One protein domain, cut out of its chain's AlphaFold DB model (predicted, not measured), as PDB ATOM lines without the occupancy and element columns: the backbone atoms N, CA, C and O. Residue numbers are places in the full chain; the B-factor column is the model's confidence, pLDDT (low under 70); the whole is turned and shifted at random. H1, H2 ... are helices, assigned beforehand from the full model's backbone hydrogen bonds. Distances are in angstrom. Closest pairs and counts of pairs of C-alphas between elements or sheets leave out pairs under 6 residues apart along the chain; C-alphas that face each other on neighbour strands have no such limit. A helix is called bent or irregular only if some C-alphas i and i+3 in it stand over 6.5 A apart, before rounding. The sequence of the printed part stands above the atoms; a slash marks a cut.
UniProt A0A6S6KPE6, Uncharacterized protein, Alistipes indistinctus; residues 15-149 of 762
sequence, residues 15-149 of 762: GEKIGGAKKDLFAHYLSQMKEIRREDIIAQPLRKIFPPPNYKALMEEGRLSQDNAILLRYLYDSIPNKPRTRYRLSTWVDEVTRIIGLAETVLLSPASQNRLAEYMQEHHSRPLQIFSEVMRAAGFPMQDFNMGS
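This is residues 15 to 149 of the 762 residues of an uncharacterized protein of Alistipes indistinctus (UniProt A0A6S6KPE6). Two helices side by side, the long H6 and the shorter H5, form the middle of this domain; H7 and H8 pack on H5 to one side, while to the other side H1 and H2 meet H6, with the short H3 near H2. H2 crosses H6, and the short H4 is near the end of H5 where H5 begins. The printed part has 135 residues, with eight named helices, H1 to H8 in that order, and no named strand; its class is all helix. It is compact, with a radius of gyration of the C-alphas of 15.7 A and spans of 49 by 42 by 26 A.

H1, residues 22 to 35, and H6, residues 86 to 108, only just touch, with 3 pairs of C-alphas within 8 A; the closest are those of Leu 30 and Glu 104, 6.9 A apart. H2, residues 38 to 43, touches H6 through residues 89 to 97 of H6 alone, at a steep tilt of 64 degrees; the closest C-alphas, of Ile 41 and Val 93, are 6.5 A apart. H3, residues 46 to 49, touches no helix but is near H2. H4, residues 55 to 60, and H5, residues 66 to 77, form a helical hairpin and only just touch, with 3 pairs of C-alphas within 8 A, the closest being those of Tyr 55 and Ala 69, 5.9 A apart. H5, the hub, touches four helices. H5 and H6 form a second helical hairpin at a shallow tilt of 11 degrees, opposite ways, with the C-alphas of Leu 72 and Ala 103 closest at 6.0 A. H7, residues 115 to 123, touches H5 at 54 degrees, a steep tilt, Leu 71 and Leu 116 having the closest C-alphas, 5.4 A apart. H8, residues 126 to 137, touches H5 at a steep tilt of 56 degrees, with the C-alphas of Ile 70 and Ser 132 closest at 6.2 A. H6 and H8 are apart. The helix packing is mostly crossed, helices meeting at steep tilts, but only just: 2 of 6 touching pairs are at a shallow tilt. Every O i to N i+4 pair is within hydrogen-bond range in H2, H4, H5, H7 and H8, against 8 of 10 in H1 and 18 of 19 in H6; H3 is too short for such a pair.

H1 begins at C-alpha 22, (140.450, 155.589, 135.424), and is 19.9 A long; it is irregular, but only just, with C-alphas 23 and 26 6.7 A apart. H5 is 16.5 A long. H6, the longest helix, runs 33.1 A from C-alpha 86 at (142.433, 193.948, 130.015). H8, 16.7 A long, ends at C-alpha 137, (157.133, 166.873, 156.465).

The C-alphas farthest apart, of Gly 15 and Arg 126, are 51.9 A apart. The printed part has no cut and no long link. Residues 121 to 126, of which 121 to 123 belong to H7, stand free, and residues 138 to 149 hold no named element. Mean pLDDT of the printed part is 84.9; residues 19 to 28 are under 70.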
ATOM      1  N   GLY A  15     137.174 143.582 122.992       89.81
ATOM      2  CA  GLY A  15     136.391 144.425 122.083       89.81
ATOM      3  C   GLY A  15     137.038 145.794 121.833       89.81
ATOM      4  O   GLY A  15     138.249 145.966 121.981       89.81
ATOM      5  N   GLU A  16     136.235 146.772 121.421       89.38
ATOM      6  CA  GLU A  16     136.663 148.153 121.194       89.38
ATOM      7  C   GLU A  16     137.025 148.849 122.514       89.38
ATOM      8  O   GLU A  16     136.333 148.722 123.528       89.38
ATOM      9  N   LYS A  17     138.093 149.651 122.494       85.75
ATOM     10  CA  LYS A  17     138.465 150.490 123.633       85.75
ATOM     11  C   LYS A  17     137.472 151.650 123.786       85.75
ATOM     12  O   LYS A  17     137.466 152.566 122.973       85.75
ATOM     13  N   ILE A  18     136.695 151.649 124.871       79.12
ATOM     14  CA  ILE A  18     135.630 152.635 125.134       79.12
ATOM     15  C   ILE A  18     136.225 153.977 125.591       79.12
ATOM     16  O   ILE A  18     135.704 155.048 125.276       79.12
ATOM     17  N   GLY A  19     137.330 153.935 126.343       66.38
ATOM     18  CA  GLY A  19     138.104 155.113 126.731       66.38
ATOM     19  C   GLY A  19     137.490 155.932 127.874       66.38
ATOM     20  O   GLY A  19     136.278 156.080 128.027       66.38
ATOM     21  N   GLY A  20     138.337 156.517 128.722       63.44
ATOM     22  CA  GLY A  20     137.938 157.280 129.916       63.44
ATOM     23  C   GLY A  20     137.540 156.415 131.111       63.44
ATOM     24  O   GLY A  20     136.784 156.866 131.975       63.44
ATOM     25  N   ALA A  21     138.051 155.185 131.156       63.19
ATOM     26  CA  ALA A  21     138.294 154.489 132.408       63.19
ATOM     27  C   ALA A  21     139.350 155.241 133.234       63.19
ATOM     28  O   ALA A  21     140.122 156.036 132.699       63.19
ATOM     29  N   LYS A  22     139.441 154.977 134.542       58.12
ATOM     30  CA  LYS A  22     140.450 155.589 135.424       58.12
ATOM     31  C   LYS A  22     141.876 155.430 134.902       58.12
ATOM     32  O   LYS A  22     142.652 156.371 134.986       58.12
ATOM     33  N   LYS A  23     142.175 154.285 134.289       59.44
ATOM     34  CA  LYS A  23     143.453 154.011 133.616       59.44
ATOM     35  C   LYS A  23     143.743 154.927 132.423       59.44
ATOM     36  O   LYS A  23     144.904 155.177 132.122       59.44
ATOM     37  N   ASP A  24     142.701 155.457 131.789       60.88
ATOM     38  CA  ASP A  24     142.799 156.423 130.698       60.88
ATOM     39  C   ASP A  24     142.661 157.871 131.181       60.88
ATOM     40  O   ASP A  24     142.984 158.773 130.418       60.88
ATOM     41  N   LEU A  25     142.205 158.127 132.420       63.84
ATOM     42  CA  LEU A  25     142.024 159.493 132.934       63.84
ATOM     43  C   LEU A  25     143.318 160.289 132.867       63.84
ATOM     44  O   LEU A  25     143.270 161.470 132.567       63.84
ATOM     45  N   PHE A  26     144.464 159.654 133.104       66.75
ATOM     46  CA  PHE A  26     145.753 160.319 132.972       66.75
ATOM     47  C   PHE A  26     146.065 160.707 131.517       66.75
ATOM     48  O   PHE A  26     146.461 161.839 131.254       66.75
ATOM     49  N   ALA A  27     145.833 159.804 130.560       68.06
ATOM     50  CA  ALA A  27     146.030 160.089 129.138       68.06
ATOM     51  C   ALA A  27     145.037 161.142 128.620       68.06
ATOM     52  O   ALA A  27     145.416 162.029 127.863       68.06
ATOM     53  N   HIS A  28     143.784 161.078 129.074       68.06
ATOM     54  CA  HIS A  28     142.749 162.060 128.776       68.06
ATOM     55  C   HIS A  28     143.053 163.425 129.400       68.06
ATOM     56  O   HIS A  28     142.883 164.457 128.767       68.06
ATOM     57  N   TYR A  29     143.546 163.443 130.635       71.38
ATOM     58  CA  TYR A  29     143.981 164.659 131.306       71.38
ATOM     59  C   TYR A  29     145.118 165.340 130.531       71.38
ATOM     60  O   TYR A  29     145.058 166.541 130.278       71.38
ATOM     61  N   LEU A  30     146.093 164.560 130.050       74.75
ATOM     62  CA  LEU A  30     147.156 165.052 129.170       74.75
ATOM     63  C   LEU A  30     146.627 165.535 127.809       74.75
ATOM     64  O   LEU A  30     147.085 166.561 127.312       74.75
ATOM     65  N   SER A  31     145.663 164.838 127.196       73.62
ATOM     66  CA  SER A  31     145.075 165.287 125.926       73.62
ATOM     67  C   SER A  31     144.294 166.589 126.095       73.62
ATOM     68  O   SER A  31     144.449 167.496 125.284       73.62
ATOM     69  N   GLN A  32     143.522 166.721 127.177       75.69
ATOM     70  CA  GLN A  32     142.813 167.956 127.510       75.69
ATOM     71  C   GLN A  32     143.784 169.118 127.702       75.69
ATOM     72  O   GLN A  32     143.550 170.183 127.144       75.69
ATOM     73  N   MET A  33     144.890 168.912 128.428       78.81
ATOM     74  CA  MET A  33     145.921 169.941 128.619       78.81
ATOM     75  C   MET A  33     146.481 170.464 127.289       78.81
ATOM     76  O   MET A  33     146.641 171.674 127.144       78.81
ATOM     77  N   LYS A  34     146.710 169.583 126.303       77.19
ATOM     78  CA  LYS A  34     147.205 169.952 124.960       77.19
ATOM     79  C   LYS A  34     146.214 170.770 124.136       77.19
ATOM     80  O   LYS A  34     146.605 171.507 123.228       77.19
ATOM     81  N   GLU A  35     144.926 170.617 124.411       80.19
ATOM     82  CA  GLU A  35     143.867 171.317 123.690       80.19
ATOM     83  C   GLU A  35     143.564 172.699 124.268       80.19
ATOM     84  O   GLU A  35     142.987 173.514 123.552       80.19
ATOM     85  N   ILE A  36     144.000 173.005 125.499       84.31
ATOM     86  CA  ILE A  36     143.740 174.299 126.146       84.31
ATOM     87  C   ILE A  36     144.288 175.435 125.281       84.31
ATOM     88  O   ILE A  36     145.495 175.544 125.048       84.31
ATOM     89  N   ARG A  37     143.394 176.321 124.835       85.19
ATOM     90  CA  ARG A  37     143.762 177.537 124.110       85.19
ATOM     91  C   ARG A  37     143.717 178.763 125.019       85.19
ATOM     92  O   ARG A  37     143.135 178.758 126.106       85.19
ATOM     93  N   ARG A  38     144.323 179.862 124.558       88.88
ATOM     94  CA  ARG A  38     144.323 181.149 125.281       88.88
ATOM     95  C   ARG A  38     142.895 181.648 125.506       88.88
ATOM     96  O   ARG A  38     142.591 182.206 126.560       88.88
ATOM     97  N   GLU A  39     142.012 181.409 124.541       85.00
ATOM     98  CA  GLU A  39     140.599 181.773 124.576       85.00
ATOM     99  C   GLU A  39     139.857 181.042 125.705       85.00
ATOM    100  O   GLU A  39     139.053 181.660 126.408       85.00
ATOM    101  N   ASP A  40     140.182 179.772 125.964       85.19
ATOM    102  CA  ASP A  40     139.563 178.974 127.030       85.19
ATOM    103  C   ASP A  40     139.921 179.504 128.421       85.19
ATOM    104  O   ASP A  40     139.053 179.632 129.292       85.19
ATOM    105  N   ILE A  41     141.188 179.889 128.608       86.06
ATOM    106  CA  ILE A  41     141.707 180.504 129.841       86.06
ATOM    107  C   ILE A  41     140.981 181.835 130.133       86.06
ATOM    108  O   ILE A  41     140.714 182.198 131.289       86.06
ATOM    109  N   ILE A  42     140.590 182.558 129.079       85.88
ATOM    110  CA  ILE A  42     139.816 183.799 129.181       85.88
ATOM    111  C   ILE A  42     138.328 183.524 129.424       85.88
ATOM    112  O   ILE A  42     137.710 184.242 130.212       85.88
ATOM    113  N   ALA A  43     137.736 182.515 128.796       84.38
ATOM    114  CA  ALA A  43     136.293 182.297 128.843       84.38
ATOM    115  C   ALA A  43     135.827 181.557 130.106       84.38
ATOM    116  O   ALA A  43     134.724 181.807 130.594       84.38
ATOM    117  N   GLN A  44     136.649 180.664 130.663       83.44
ATOM    118  CA  GLN A  44     136.204 179.705 131.678       83.44
ATOM    119  C   GLN A  44     136.986 179.813 133.001       83.44
ATOM    120  O   GLN A  44     138.095 180.350 133.048       83.44
ATOM    121  N   PRO A  45     136.419 179.331 134.125       84.00
ATOM    122  CA  PRO A  45     137.161 179.199 135.374       84.00
ATOM    123  C   PRO A  45     138.330 178.217 135.226       84.00
ATOM    124  O   PRO A  45     138.131 177.091 134.771       84.00
ATOM    125  N   LEU A  46     139.524 178.595 135.694       83.75
ATOM    126  CA  LEU A  46     140.737 177.784 135.518       83.75
ATOM    127  C   LEU A  46     140.609 176.374 136.107       83.75
ATOM    128  O   LEU A  46     141.002 175.402 135.482       83.75
ATOM    129  N   ARG A  47     139.956 176.246 137.267       82.00
ATOM    130  CA  ARG A  47     139.711 174.950 137.917       82.00
ATOM    131  C   ARG A  47     138.865 173.984 137.071       82.00
ATOM    132  O   ARG A  47     138.860 172.795 137.362       82.00
ATOM    133  N   LYS A  48     138.134 174.486 136.068       80.50
ATOM    134  CA  LYS A  48     137.336 173.680 135.135       80.50
ATOM    135  C   LYS A  48     138.177 173.166 133.963       80.50
ATOM    136  O   LYS A  48     138.037 172.007 133.606       80.50
ATOM    137  N   ILE A  49     139.020 174.020 133.380       82.81
ATOM    138  CA  ILE A  49     139.820 173.693 132.182       82.81
ATOM    139  C   ILE A  49     141.173 173.054 132.519       82.81
ATOM    140  O   ILE A  49     141.705 172.285 131.735       82.81
ATOM    141  N   PHE A  50     141.716 173.352 133.699       85.44
ATOM    142  CA  PHE A  50     143.006 172.877 134.186       85.44
ATOM    143  C   PHE A  50     142.869 172.473 135.665       85.44
ATOM    144  O   PHE A  50     143.347 173.177 136.561       85.44
ATOM    145  N   PRO A  51     142.134 171.386 135.969       85.88
ATOM    146  CA  PRO A  51     141.995 170.904 137.337       85.88
ATOM    147  C   PRO A  51     143.318 170.302 137.846       85.88
ATOM    148  O   PRO A  51     144.056 169.714 137.055       85.88
ATOM    149  N   PRO A  52     143.628 170.399 139.154       85.06
ATOM    150  CA  PRO A  52     144.780 169.705 139.723       85.06
ATOM    151  C   PRO A  52     144.607 168.181 139.601       85.06
ATOM    152  O   PRO A  52     143.501 167.683 139.846       85.06
ATOM    153  N   PRO A  53     145.667 167.432 139.253       85.88
ATOM    154  CA  PRO A  53     145.584 165.987 139.113       85.88
ATOM    155  C   PRO A  53     145.472 165.307 140.484       85.88
ATOM    156  O   PRO A  53     145.811 165.878 141.523       85.88
ATOM    157  N   ASN A  54     145.021 164.052 140.499       86.00
ATOM    158  CA  ASN A  54     145.026 163.249 141.720       86.00
ATOM    159  C   ASN A  54     146.451 162.753 142.019       86.00
ATOM    160  O   ASN A  54     146.845 161.670 141.590       86.00
ATOM    161  N   TYR A  55     147.220 163.564 142.750       88.69
ATOM    162  CA  TYR A  55     148.625 163.294 143.073       88.69
ATOM    163  C   TYR A  55     148.846 161.934 143.740       88.69
ATOM    164  O   TYR A  55     149.778 161.222 143.381       88.69
ATOM    165  N   LYS A  56     147.973 161.565 144.687       87.25
ATOM    166  CA  LYS A  56     148.064 160.297 145.415       87.25
ATOM    167  C   LYS A  56     147.921 159.108 144.468       87.25
ATOM    168  O   LYS A  56     148.784 158.239 144.460       87.25
ATOM    169  N   ALA A  57     146.885 159.118 143.626       81.38
ATOM    170  CA  ALA A  57     146.650 158.043 142.664       81.38
ATOM    171  C   ALA A  57     147.814 157.896 141.670       81.38
ATOM    172  O   ALA A  57     148.270 156.788 141.419       81.38
ATOM    173  N   LEU A  58     148.348 159.008 141.150       83.00
ATOM    174  CA  LEU A  58     149.476 158.962 140.211       83.00
ATOM    175  C   LEU A  58     150.762 158.416 140.840       83.00
ATOM    176  O   LEU A  58     151.560 157.785 140.145       83.00
ATOM    177  N   MET A  59     150.965 158.647 142.138       83.44
ATOM    178  CA  MET A  59     152.116 158.115 142.861       83.44
ATOM    179  C   MET A  59     151.954 156.629 143.194       83.44
ATOM    180  O   MET A  59     152.895 155.865 143.007       83.44
ATOM    181  N   GLU A  60     150.759 156.200 143.614       81.75
ATOM    182  CA  GLU A  60     150.436 154.779 143.824       81.75
ATOM    183  C   GLU A  60     150.557 153.965 142.520       81.75
ATOM    184  O   GLU A  60     150.994 152.818 142.546       81.75
ATOM    185  N   GLU A  61     150.248 154.572 141.369       75.25
ATOM    186  CA  GLU A  61     150.425 153.981 140.035       75.25
ATOM    187  C   GLU A  61     151.877 154.031 139.513       75.25
ATOM    188  O   GLU A  61     152.144 153.579 138.399       75.25
ATOM    189  N   GLY A  62     152.819 154.608 140.269       79.44
ATOM    190  CA  GLY A  62     154.222 154.738 139.861       79.44
ATOM    191  C   GLY A  62     154.457 155.689 138.678       79.44
ATOM    192  O   GLY A  62     155.522 155.656 138.066       79.44
ATOM    193  N   ARG A  63     153.474 156.535 138.342       79.19
ATOM    194  CA  ARG A  63     153.548 157.521 137.248       79.19
ATOM    195  C   ARG A  63     154.143 158.856 137.684       79.19
ATOM    196  O   ARG A  63     154.585 159.626 136.840       79.19
ATOM    197  N   LEU A  64     154.139 159.144 138.984       85.56
ATOM    198  CA  LEU A  64     154.588 160.413 139.546       85.56
ATOM    199  C   LEU A  64     155.393 160.165 140.824       85.56
ATOM    200  O   LEU A  64     154.943 159.437 141.702       85.56
ATOM    201  N   SER A  65     156.566 160.782 140.956       90.50
ATOM    202  CA  SER A  65     157.323 160.771 142.213       90.50
ATOM    203  C   SER A  65     156.769 161.796 143.208       90.50
ATOM    204  O   SER A  65     156.107 162.762 142.818       90.50
ATOM    205  N   GLN A  66     157.077 161.626 144.499       92.81
ATOM    206  CA  GLN A  66     156.719 162.607 145.533       92.81
ATOM    207  C   GLN A  66     157.236 164.012 145.177       92.81
ATOM    208  O   GLN A  66     156.516 164.999 145.307       92.81
ATOM    209  N   ASP A  67     158.463 164.089 144.668       93.00
ATOM    210  CA  ASP A  67     159.131 165.321 144.252       93.00
ATOM    211  C   ASP A  67     158.370 166.026 143.128       93.00
ATOM    212  O   ASP A  67     158.046 167.212 143.225       93.00
ATOM    213  N   ASN A  68     157.999 165.280 142.088       92.75
ATOM    214  CA  ASN A  68     157.249 165.825 140.961       92.75
ATOM    215  C   ASN A  68     155.820 166.223 141.373       92.75
ATOM    216  O   ASN A  68     155.297 167.224 140.883       92.75
ATOM    217  N   ALA A  69     155.200 165.510 142.323       93.25
ATOM    218  CA  ALA A  69     153.916 165.909 142.901       93.25
ATOM    219  C   ALA A  69     154.007 167.243 143.661       93.25
ATOM    220  O   ALA A  69     153.119 168.086 143.532       93.25
ATOM    221  N   ILE A  70     155.083 167.455 144.424       94.75
ATOM    222  CA  ILE A  70     155.346 168.714 145.131       94.75
ATOM    223  C   ILE A  70     155.545 169.860 144.137       94.75
ATOM    224  O   ILE A  70     154.947 170.921 144.319       94.75
ATOM    225  N   LEU A  71     156.332 169.649 143.075       93.88
ATOM    226  CA  LEU A  71     156.533 170.660 142.033       93.88
ATOM    227  C   LEU A  71     155.207 171.040 141.367       93.88
ATOM    228  O   LEU A  71     154.889 172.224 141.275       93.88
ATOM    229  N   LEU A  72     154.403 170.058 140.951       93.38
ATOM    230  CA  LEU A  72     153.090 170.325 140.362       93.38
ATOM    231  C   LEU A  72     152.202 171.112 141.323       93.38
ATOM    232  O   LEU A  72     151.615 172.117 140.930       93.38
ATOM    233  N   ARG A  73     152.140 170.705 142.595       93.38
ATOM    234  CA  ARG A  73     151.354 171.420 143.599       93.38
ATOM    235  C   ARG A  73     151.799 172.878 143.735       93.38
ATOM    236  O   ARG A  73     150.948 173.763 143.753       93.38
ATOM    237  N   TYR A  74     153.107 173.122 143.775       92.25
ATOM    238  CA  TYR A  74     153.666 174.469 143.816       92.25
ATOM    239  C   TYR A  74     153.289 175.290 142.576       92.25
ATOM    240  O   TYR A  74     152.884 176.445 142.708       92.25
ATOM    241  N   LEU A  75     153.378 174.702 141.378       91.25
ATOM    242  CA  LEU A  75     152.980 175.348 140.127       91.25
ATOM    243  C   LEU A  75     151.498 175.752 140.149       91.25
ATOM    244  O   LEU A  75     151.175 176.878 139.785       91.25
ATOM    245  N   TYR A  76     150.616 174.875 140.640       90.31
ATOM    246  CA  TYR A  76     149.190 175.171 140.817       90.31
ATOM    247  C   TYR A  76     148.936 176.307 141.810       90.31
ATOM    248  O   TYR A  76     148.166 177.221 141.513       90.31
ATOM    249  N   ASP A  77     149.577 176.261 142.978       88.56
ATOM    250  CA  ASP A  77     149.389 177.260 144.036       88.56
ATOM    251  C   ASP A  77     150.012 178.623 143.672       88.56
ATOM    252  O   ASP A  77     149.606 179.657 144.202       88.56
ATOM    253  N   SER A  78     150.958 178.643 142.727       87.12
ATOM    254  CA  SER A  78     151.592 179.866 142.222       87.12
ATOM    255  C   SER A  78     150.705 180.663 141.262       87.12
ATOM    256  O   SER A  78     151.037 181.807 140.952       87.12
ATOM    257  N   ILE A  79     149.584 180.103 140.787       89.31
ATOM    258  CA  ILE A  79     148.702 180.782 139.834       89.31
ATOM    259  C   ILE A  79     147.910 181.892 140.547       89.31
ATOM    260  O   ILE A  79     147.068 181.602 141.401       89.31
ATOM    261  N   PRO A  80     148.106 183.175 140.191       83.88
ATOM    262  CA  PRO A  80     147.385 184.266 140.833       83.88
ATOM    263  C   PRO A  80     145.911 184.309 140.402       83.88
ATOM    264  O   PRO A  80     145.522 183.805 139.346       83.88
ATOM    265  N   ASN A  81     145.074 184.983 141.198       86.12
ATOM    266  CA  ASN A  81     143.665 185.203 140.864       86.12
ATOM    267  C   ASN A  81     143.502 185.939 139.524       86.12
ATOM    268  O   ASN A  81     144.227 186.894 139.237       86.12
ATOM    269  N   LYS A  82     142.483 185.547 138.750       87.62
ATOM    270  CA  LYS A  82     142.180 186.148 137.447       87.62
ATOM    271  C   LYS A  82     141.954 187.666 137.565       87.62
ATOM    272  O   LYS A  82     141.034 188.088 138.278       87.62
ATOM    273  N   PRO A  83     142.750 188.504 136.878       88.69
ATOM    274  CA  PRO A  83     142.620 189.952 136.954       88.69
ATOM    275  C   PRO A  83     141.398 190.451 136.172       88.69
ATOM    276  O   PRO A  83     140.967 189.844 135.194       88.69
ATOM    277  N   ARG A  84     140.851 191.600 136.591       84.69
ATOM    278  CA  ARG A  84     139.697 192.246 135.936       84.69
ATOM    279  C   ARG A  84     140.082 193.220 134.813       84.69
ATOM    280  O   ARG A  84     139.224 193.607 134.031       84.69
ATOM    281  N   THR A  85     141.344 193.646 134.735       87.88
ATOM    282  CA  THR A  85     141.815 194.647 133.762       87.88
ATOM    283  C   THR A  85     142.411 193.996 132.512       87.88
ATOM    284  O   THR A  85     143.175 193.037 132.609       87.88
ATOM    285  N   ARG A  86     142.104 194.548 131.326       77.69
ATOM    286  CA  ARG A  86     142.433 193.948 130.015       77.69
ATOM    287  C   ARG A  86     143.935 193.718 129.783       77.69
ATOM    288  O   ARG A  86     144.300 192.666 129.277       77.69
ATOM    289  N   TYR A  87     144.805 194.651 130.187       79.19
ATOM    290  CA  TYR A  87     146.258 194.486 130.012       79.19
ATOM    291  C   TYR A  87     146.846 193.423 130.956       79.19
ATOM    292  O   TYR A  87     147.644 192.597 130.526       79.19
ATOM    293  N   ARG A  88     146.399 193.377 132.224       86.44
ATOM    294  CA  ARG A  88     146.832 192.343 133.184       86.44
ATOM    295  C   ARG A  88     146.292 190.971 132.809       86.44
ATOM    296  O   ARG A  88     146.931 189.978 133.123       86.44
ATOM    297  N   LEU A  89     145.133 190.917 132.150       88.50
ATOM    298  CA  LEU A  89     144.540 189.674 131.671       88.50
ATOM    299  C   LEU A  89     145.438 188.980 130.646       88.50
ATOM    300  O   LEU A  89     145.633 187.782 130.776       88.50
ATOM    301  N   SER A  90     146.029 189.712 129.695       86.81
ATOM    302  CA  SER A  90     146.945 189.108 128.717       86.81
ATOM    303  C   SER A  90     148.171 188.499 129.395       86.81
ATOM    304  O   SER A  90     148.427 187.313 129.226       86.81
ATOM    305  N   THR A  91     148.868 189.272 130.236       88.69
ATOM    306  CA  THR A  91     150.049 188.793 130.978       88.69
ATOM    307  C   THR A  91     149.714 187.622 131.902       88.69
ATOM    308  O   THR A  91     150.504 186.697 132.053       88.69
ATOM    309  N   TRP A  92     148.526 187.636 132.508       92.88
ATOM    310  CA  TRP A  92     148.036 186.526 133.316       92.88
ATOM    311  C   TRP A  92     147.801 185.262 132.482       92.88
ATOM    312  O   TRP A  92     148.193 184.181 132.905       92.88
ATOM    313  N   VAL A  93     147.202 185.388 131.292       90.88
ATOM    314  CA  VAL A  93     147.012 184.260 130.363       90.88
ATOM    315  C   VAL A  93     148.358 183.677 129.931       90.88
ATOM    316  O   VAL A  93     148.495 182.456 129.906       90.88
ATOM    317  N   ASP A  94     149.351 184.519 129.630       90.38
ATOM    318  CA  ASP A  94     150.708 184.071 129.284       90.38
ATOM    319  C   ASP A  94     151.341 183.256 130.420       90.38
ATOM    320  O   ASP A  94     151.845 182.157 130.190       90.38
ATOM    321  N   GLU A  95     151.242 183.744 131.659       90.56
ATOM    322  CA  GLU A  95     151.792 183.051 132.827       90.56
ATOM    323  C   GLU A  95     151.082 181.719 133.107       90.56
ATOM    324  O   GLU A  95     151.732 180.706 133.366       90.56
ATOM    325  N   VAL A  96     149.750 181.682 132.996       92.12
ATOM    326  CA  VAL A  96     148.983 180.435 133.123       92.12
ATOM    327  C   VAL A  96     149.380 179.441 132.031       92.12
ATOM    328  O   VAL A  96     149.589 178.269 132.328       92.12
ATOM    329  N   THR A  97     149.539 179.896 130.787       91.12
ATOM    330  CA  THR A  97     149.949 179.042 129.660       91.12
ATOM    331  C   THR A  97     151.335 178.439 129.903       91.12
ATOM    332  O   THR A  97     151.536 177.241 129.705       91.12
ATOM    333  N   ARG A  98     152.279 179.241 130.411       90.81
ATOM    334  CA  ARG A  98     153.619 178.780 130.804       90.81
ATOM    335  C   ARG A  98     153.551 177.703 131.891       90.81
ATOM    336  O   ARG A  98     154.226 176.681 131.786       90.81
ATOM    337  N   ILE A  99     152.723 177.912 132.916       91.44
ATOM    338  CA  ILE A  99     152.527 176.951 134.012       91.44
ATOM    339  C   ILE A  99     151.903 175.644 133.508       91.44
ATOM    340  O   ILE A  99     152.345 174.573 133.921       91.44
ATOM    341  N   ILE A 100     150.924 175.710 132.600       89.94
ATOM    342  CA  ILE A 100     150.319 174.523 131.978       89.94
ATOM    343  C   ILE A 100     151.388 173.703 131.244       89.94
ATOM    344  O   ILE A 100     151.482 172.500 131.477       89.94
ATOM    345  N   GLY A 101     152.237 174.345 130.434       88.19
ATOM    346  CA  GLY A 101     153.311 173.655 129.708       88.19
ATOM    347  C   GLY A 101     154.364 173.019 130.627       88.19
ATOM    348  O   GLY A 101     154.824 171.902 130.380       88.19
ATOM    349  N   LEU A 102     154.713 173.682 131.735       90.00
ATOM    350  CA  LEU A 102     155.592 173.095 132.752       90.00
ATOM    351  C   LEU A 102     154.942 171.896 133.444       90.00
ATOM    352  O   LEU A 102     155.587 170.864 133.617       90.00
ATOM    353  N   ALA A 103     153.666 172.006 133.813       89.94
ATOM    354  CA  ALA A 103     152.935 170.907 134.428       89.94
ATOM    355  C   ALA A 103     152.843 169.697 133.486       89.94
ATOM    356  O   ALA A 103     153.106 168.575 133.916       89.94
ATOM    357  N   GLU A 104     152.551 169.920 132.203       86.62
ATOM    358  CA  GLU A 104     152.563 168.876 131.173       86.62
ATOM    359  C   GLU A 104     153.936 168.196 131.090       86.62
ATOM    360  O   GLU A 104     154.026 166.970 131.131       86.62
ATOM    361  N   THR A 105     155.015 168.982 131.063       87.00
ATOM    362  CA  THR A 105     156.390 168.464 131.024       87.00
ATOM    363  C   THR A 105     156.687 167.564 132.224       87.00
ATOM    364  O   THR A 105     157.248 166.478 132.060       87.00
ATOM    365  N   VAL A 106     156.287 167.975 133.429       88.31
ATOM    366  CA  VAL A 106     156.477 167.181 134.653       88.31
ATOM    367  C   VAL A 106     155.671 165.883 134.606       88.31
ATOM    368  O   VAL A 106     156.192 164.837 134.981       88.31
ATOM    369  N   LEU A 107     154.433 165.928 134.112       84.38
ATOM    370  CA  LEU A 107     153.558 164.756 134.016       84.38
ATOM    371  C   LEU A 107     154.009 163.760 132.939       84.38
ATOM    372  O   LEU A 107     153.828 162.560 133.115       84.38
ATOM    373  N   LEU A 108     154.597 164.228 131.838       81.25
ATOM    374  CA  LEU A 108     155.125 163.361 130.777       81.25
ATOM    375  C   LEU A 108     156.489 162.744 131.117       81.25
ATOM    376  O   LEU A 108     156.939 161.834 130.421       81.25
ATOM    377  N   SER A 109     157.158 163.233 132.161       80.25
ATOM    378  CA  SER A 109     158.480 162.746 132.548       80.25
ATOM    379  C   SER A 109     158.380 161.406 133.285       80.25
ATOM    380  O   SER A 109     157.471 161.229 134.099       80.25
ATOM    381  N   PRO A 110     159.311 160.460 133.062       77.44
ATOM    382  CA  PRO A 110     159.369 159.229 133.843       77.44
ATOM    383  C   PRO A 110     159.418 159.525 135.346       77.44
ATOM    384  O   PRO A 110     160.097 160.459 135.770       77.44
ATOM    385  N   ALA A 111     158.765 158.704 136.173       71.62
ATOM    386  CA  ALA A 111     158.752 158.909 137.626       71.62
ATOM    387  C   ALA A 111     160.155 158.865 138.263       71.62
ATOM    388  O   ALA A 111     160.370 159.449 139.322       71.62
ATOM    389  N   SER A 112     161.117 158.207 137.609       71.19
ATOM    390  CA  SER A 112     162.528 158.200 138.003       71.19
ATOM    391  C   SER A 112     163.229 159.549 137.803       71.19
ATOM    392  O   SER A 112     164.261 159.788 138.427       71.19
ATOM    393  N   GLN A 113     162.693 160.434 136.961       83.62
ATOM    394  CA  GLN A 113     163.264 161.748 136.696       83.62
ATOM    395  C   GLN A 113     162.795 162.763 137.746       83.62
ATOM    396  O   GLN A 113     161.595 162.962 137.955       83.62
ATOM    397  N   ASN A 114     163.746 163.437 138.397       87.56
ATOM    398  CA  ASN A 114     163.466 164.421 139.442       87.56
ATOM    399  C   ASN A 114     163.371 165.842 138.864       87.56
ATOM    400  O   ASN A 114     164.318 166.627 138.928       87.56
ATOM    401  N   ARG A 115     162.199 166.186 138.324       88.94
ATOM    402  CA  ARG A 115     161.946 167.510 137.737       88.94
ATOM    403  C   ARG A 115     161.929 168.629 138.770       88.94
ATOM    404  O   ARG A 115     162.233 169.766 138.428       88.94
ATOM    405  N   LEU A 116     161.599 168.326 140.027       87.88
ATOM    406  CA  LEU A 116     161.704 169.298 141.117       87.88
ATOM    407  C   LEU A 116     163.150 169.761 141.299       87.88
ATOM    408  O   LEU A 116     163.388 170.963 141.385       87.88
ATOM    409  N   ALA A 117     164.105 168.830 141.330       87.00
ATOM    410  CA  ALA A 117     165.519 169.161 141.470       87.00
ATOM    411  C   ALA A 117     166.029 170.004 140.290       87.00
ATOM    412  O   ALA A 117     166.670 171.026 140.520       87.00
ATOM    413  N   GLU A 118     165.687 169.624 139.052       88.00
ATOM    414  CA  GLU A 118     166.015 170.393 137.840       88.00
ATOM    415  C   GLU A 118     165.453 171.825 137.924       88.00
ATOM    416  O   GLU A 118     166.195 172.801 137.830       88.00
ATOM    417  N   TYR A 119     164.162 171.967 138.237       87.88
ATOM    418  CA  TYR A 119     163.508 173.271 138.369       87.88
ATOM    419  C   TYR A 119     164.117 174.124 139.499       87.88
ATOM    420  O   TYR A 119     164.256 175.342 139.378       87.88
ATOM    421  N   MET A 120     164.497 173.504 140.621       86.62
ATOM    422  CA  MET A 120     165.165 174.196 141.728       86.62
ATOM    423  C   MET A 120     166.568 174.684 141.352       86.62
ATOM    424  O   MET A 120     166.962 175.762 141.803       86.62
ATOM    425  N   GLN A 121     167.303 173.918 140.541       85.25
ATOM    426  CA  GLN A 121     168.615 174.314 140.029       85.25
ATOM    427  C   GLN A 121     168.509 175.488 139.055       85.25
ATOM    428  O   GLN A 121     169.313 176.406 139.144       85.25
ATOM    429  N   GLU A 122     167.507 175.494 138.178       86.56
ATOM    430  CA  GLU A 122     167.324 176.557 137.183       86.56
ATOM    431  C   GLU A 122     166.829 177.877 137.791       86.56
ATOM    432  O   GLU A 122     167.247 178.958 137.376       86.56
ATOM    433  N   HIS A 123     165.931 177.811 138.777       83.25
ATOM    434  CA  HIS A 123     165.240 178.999 139.289       83.25
ATOM    435  C   HIS A 123     165.749 179.513 140.640       83.25
ATOM    436  O   HIS A 123     165.341 180.599 141.055       83.25
ATOM    437  N   HIS A 124     166.585 178.749 141.356       78.62
ATOM    438  CA  HIS A 124     167.141 179.111 142.670       78.62
ATOM    439  C   HIS A 124     166.100 179.682 143.666       78.62
ATOM    440  O   HIS A 124     166.351 180.635 144.405       78.62
ATOM    441  N   SER A 125     164.890 179.106 143.691       81.50
ATOM    442  CA  SER A 125     163.756 179.639 144.458       81.50
ATOM    443  C   SER A 125     163.750 179.145 145.910       81.50
ATOM    444  O   SER A 125     163.311 178.032 146.209       81.50
ATOM    445  N   ARG A 126     164.166 180.009 146.850       86.31
ATOM    446  CA  ARG A 126     164.033 179.746 148.296       86.31
ATOM    447  C   ARG A 126     162.584 179.469 148.737       86.31
ATOM    448  O   ARG A 126     162.397 178.561 149.546       86.31
ATOM    449  N   PRO A 127     161.552 180.171 148.220       87.44
ATOM    450  CA  PRO A 127     160.158 179.827 148.504       87.44
ATOM    451  C   PRO A 127     159.785 178.388 148.129       87.44
ATOM    452  O   PRO A 127     159.122 177.718 148.916       87.44
ATOM    453  N   LEU A 128     160.238 177.893 146.971       90.19
ATOM    454  CA  LEU A 128     159.982 176.513 146.546       90.19
ATOM    455  C   LEU A 128     160.696 175.499 147.446       90.19
ATOM    456  O   LEU A 128     160.116 174.469 147.776       90.19
ATOM    457  N   GLN A 129     161.924 175.795 147.876       90.88
ATOM    458  CA  GLN A 129     162.647 174.933 148.811       90.88
ATOM    459  C   GLN A 129     161.869 174.757 150.123       90.88
ATOM    460  O   GLN A 129     161.579 173.631 150.520       90.88
ATOM    461  N   ILE A 130     161.472 175.870 150.748       92.44
ATOM    462  CA  ILE A 130     160.712 175.855 152.005       92.44
ATOM    463  C   ILE A 130     159.366 175.151 151.802       92.44
ATOM    464  O   ILE A 130     158.963 174.327 152.618       92.44
ATOM    465  N   PHE A 131     158.679 175.433 150.690       93.56
ATOM    466  CA  PHE A 131     157.444 174.745 150.332       93.56
ATOM    467  C   PHE A 131     157.656 173.228 150.240       93.56
ATOM    468  O   PHE A 131     156.904 172.468 150.841       93.56
ATOM    469  N   SER A 132     158.708 172.770 149.552       93.38
ATOM    470  CA  SER A 132     159.009 171.344 149.432       93.38
ATOM    471  C   SER A 132     159.289 170.690 150.781       93.38
ATOM    472  O   SER A 132     158.800 169.584 151.012       93.38
ATOM    473  N   GLU A 133     160.041 171.347 151.662       94.00
ATOM    474  CA  GLU A 133     160.341 170.845 153.007       94.00
ATOM    475  C   GLU A 133     159.052 170.662 153.823       94.00
ATOM    476  O   GLU A 133     158.816 169.585 154.373       94.00
ATOM    477  N   VAL A 134     158.163 171.663 153.816       95.25
ATOM    478  CA  VAL A 134     156.865 171.604 154.512       95.25
ATOM    479  C   VAL A 134     155.980 170.491 153.944       95.25
ATOM    480  O   VAL A 134     155.427 169.698 154.706       95.25
ATOM    481  N   MET A 135     155.856 170.388 152.617       95.25
ATOM    482  CA  MET A 135     155.010 169.370 151.981       95.25
ATOM    483  C   MET A 135     155.512 167.945 152.266       95.25
ATOM    484  O   MET A 135     154.700 167.051 152.519       95.25
ATOM    485  N   ARG A 136     156.837 167.725 152.285       95.06
ATOM    486  CA  ARG A 136     157.435 166.435 152.672       95.06
ATOM    487  C   ARG A 136     157.154 166.104 154.130       95.06
ATOM    488  O   ARG A 136     156.685 165.004 154.412       95.06
ATOM    489  N   ALA A 137     157.392 167.053 155.037       94.44
ATOM    490  CA  ALA A 137     157.133 166.873 156.465       94.44
ATOM    491  C   ALA A 137     155.651 166.590 156.754       94.44
ATOM    492  O   ALA A 137     155.327 165.825 157.659       94.44
ATOM    493  N   ALA A 138     154.748 167.149 155.948       93.81
ATOM    494  CA  ALA A 138     153.319 166.898 156.054       93.81
ATOM    495  C   ALA A 138     152.859 165.534 155.509       93.81
ATOM    496  O   ALA A 138     151.684 165.197 155.677       93.81
ATOM    497  N   GLY A 139     153.741 164.765 154.860       92.94
ATOM    498  CA  GLY A 139     153.417 163.469 154.261       92.94
ATOM    499  C   GLY A 139     152.675 163.555 152.922       92.94
ATOM    500  O   GLY A 139     152.052 162.577 152.505       92.94
ATOM    501  N   PHE A 140     152.713 164.700 152.234       93.75
ATOM    502  CA  PHE A 140     152.076 164.856 150.925       93.75
ATOM    503  C   PHE A 140     152.796 164.021 149.845       93.75
ATOM    504  O   PHE A 140     154.028 163.954 149.865       93.75
ATOM    505  N   PRO A 141     152.080 163.425 148.867       92.31
ATOM    506  CA  PRO A 141     150.623 163.436 148.678       92.31
ATOM    507  C   PRO A 141     149.861 162.293 149.371       92.31
ATOM    508  O   PRO A 141     148.653 162.180 149.181       92.31
ATOM    509  N   MET A 142     150.521 161.430 150.155       89.75
ATOM    510  CA  MET A 142     149.840 160.299 150.811       89.75
ATOM    511  C   MET A 142     148.885 160.739 151.917       89.75
ATOM    512  O   MET A 142     147.842 160.112 152.117       89.75
ATOM    513  N   GLN A 143     149.246 161.809 152.620       90.00
ATOM    514  CA  GLN A 143     148.386 162.514 153.555       90.00
ATOM    515  C   GLN A 143     147.927 163.822 152.911       90.00
ATOM    516  O   GLN A 143     148.748 164.596 152.410       90.00
ATOM    517  N   ASP A 144     146.616 164.065 152.935       84.94
ATOM    518  CA  ASP A 144     146.056 165.322 152.452       84.94
ATOM    519  C   ASP A 144     146.616 166.483 153.272       84.94
ATOM    520  O   ASP A 144     146.496 166.537 154.498       84.94
ATOM    521  N   PHE A 145     147.228 167.433 152.575       91.50
ATOM    522  CA  PHE A 145     147.782 168.628 153.179       91.50
ATOM    523  C   PHE A 145     147.668 169.801 152.211       91.50
ATOM    524  O   PHE A 145     147.974 169.689 151.022       91.50
ATOM    525  N   ASN A 146     147.193 170.935 152.720       85.88
ATOM    526  CA  ASN A 146     147.012 172.161 151.961       85.88
ATOM    527  C   ASN A 146     147.424 173.343 152.834       85.88
ATOM    528  O   ASN A 146     146.936 173.482 153.951       85.88
ATOM    529  N   MET A 147     148.268 174.221 152.304       88.00
ATOM    530  CA  MET A 147     148.689 175.436 153.004       88.00
ATOM    531  C   MET A 147     147.645 176.560 152.915       88.00
ATOM    532  O   MET A 147     147.699 177.527 153.672       88.00
ATOM    533  N   GLY A 148     146.648 176.440 152.031       86.19
ATOM    534  CA  GLY A 148     145.563 177.408 151.897       86.19
ATOM    535  C   GLY A 148     146.085 178.819 151.615       86.19
ATOM    536  O   GLY A 148     146.834 179.039 150.675       86.19
ATOM    537  N   SER A 149     145.673 179.789 152.433       86.56
ATOM    538  CA  SER A 149     146.121 181.189 152.319       86.56
ATOM    539  C   SER A 149     147.372 181.518 153.149       86.56
ATOM    540  O   SER A 149     147.695 182.696 153.318       86.56
TER     541      SER A 149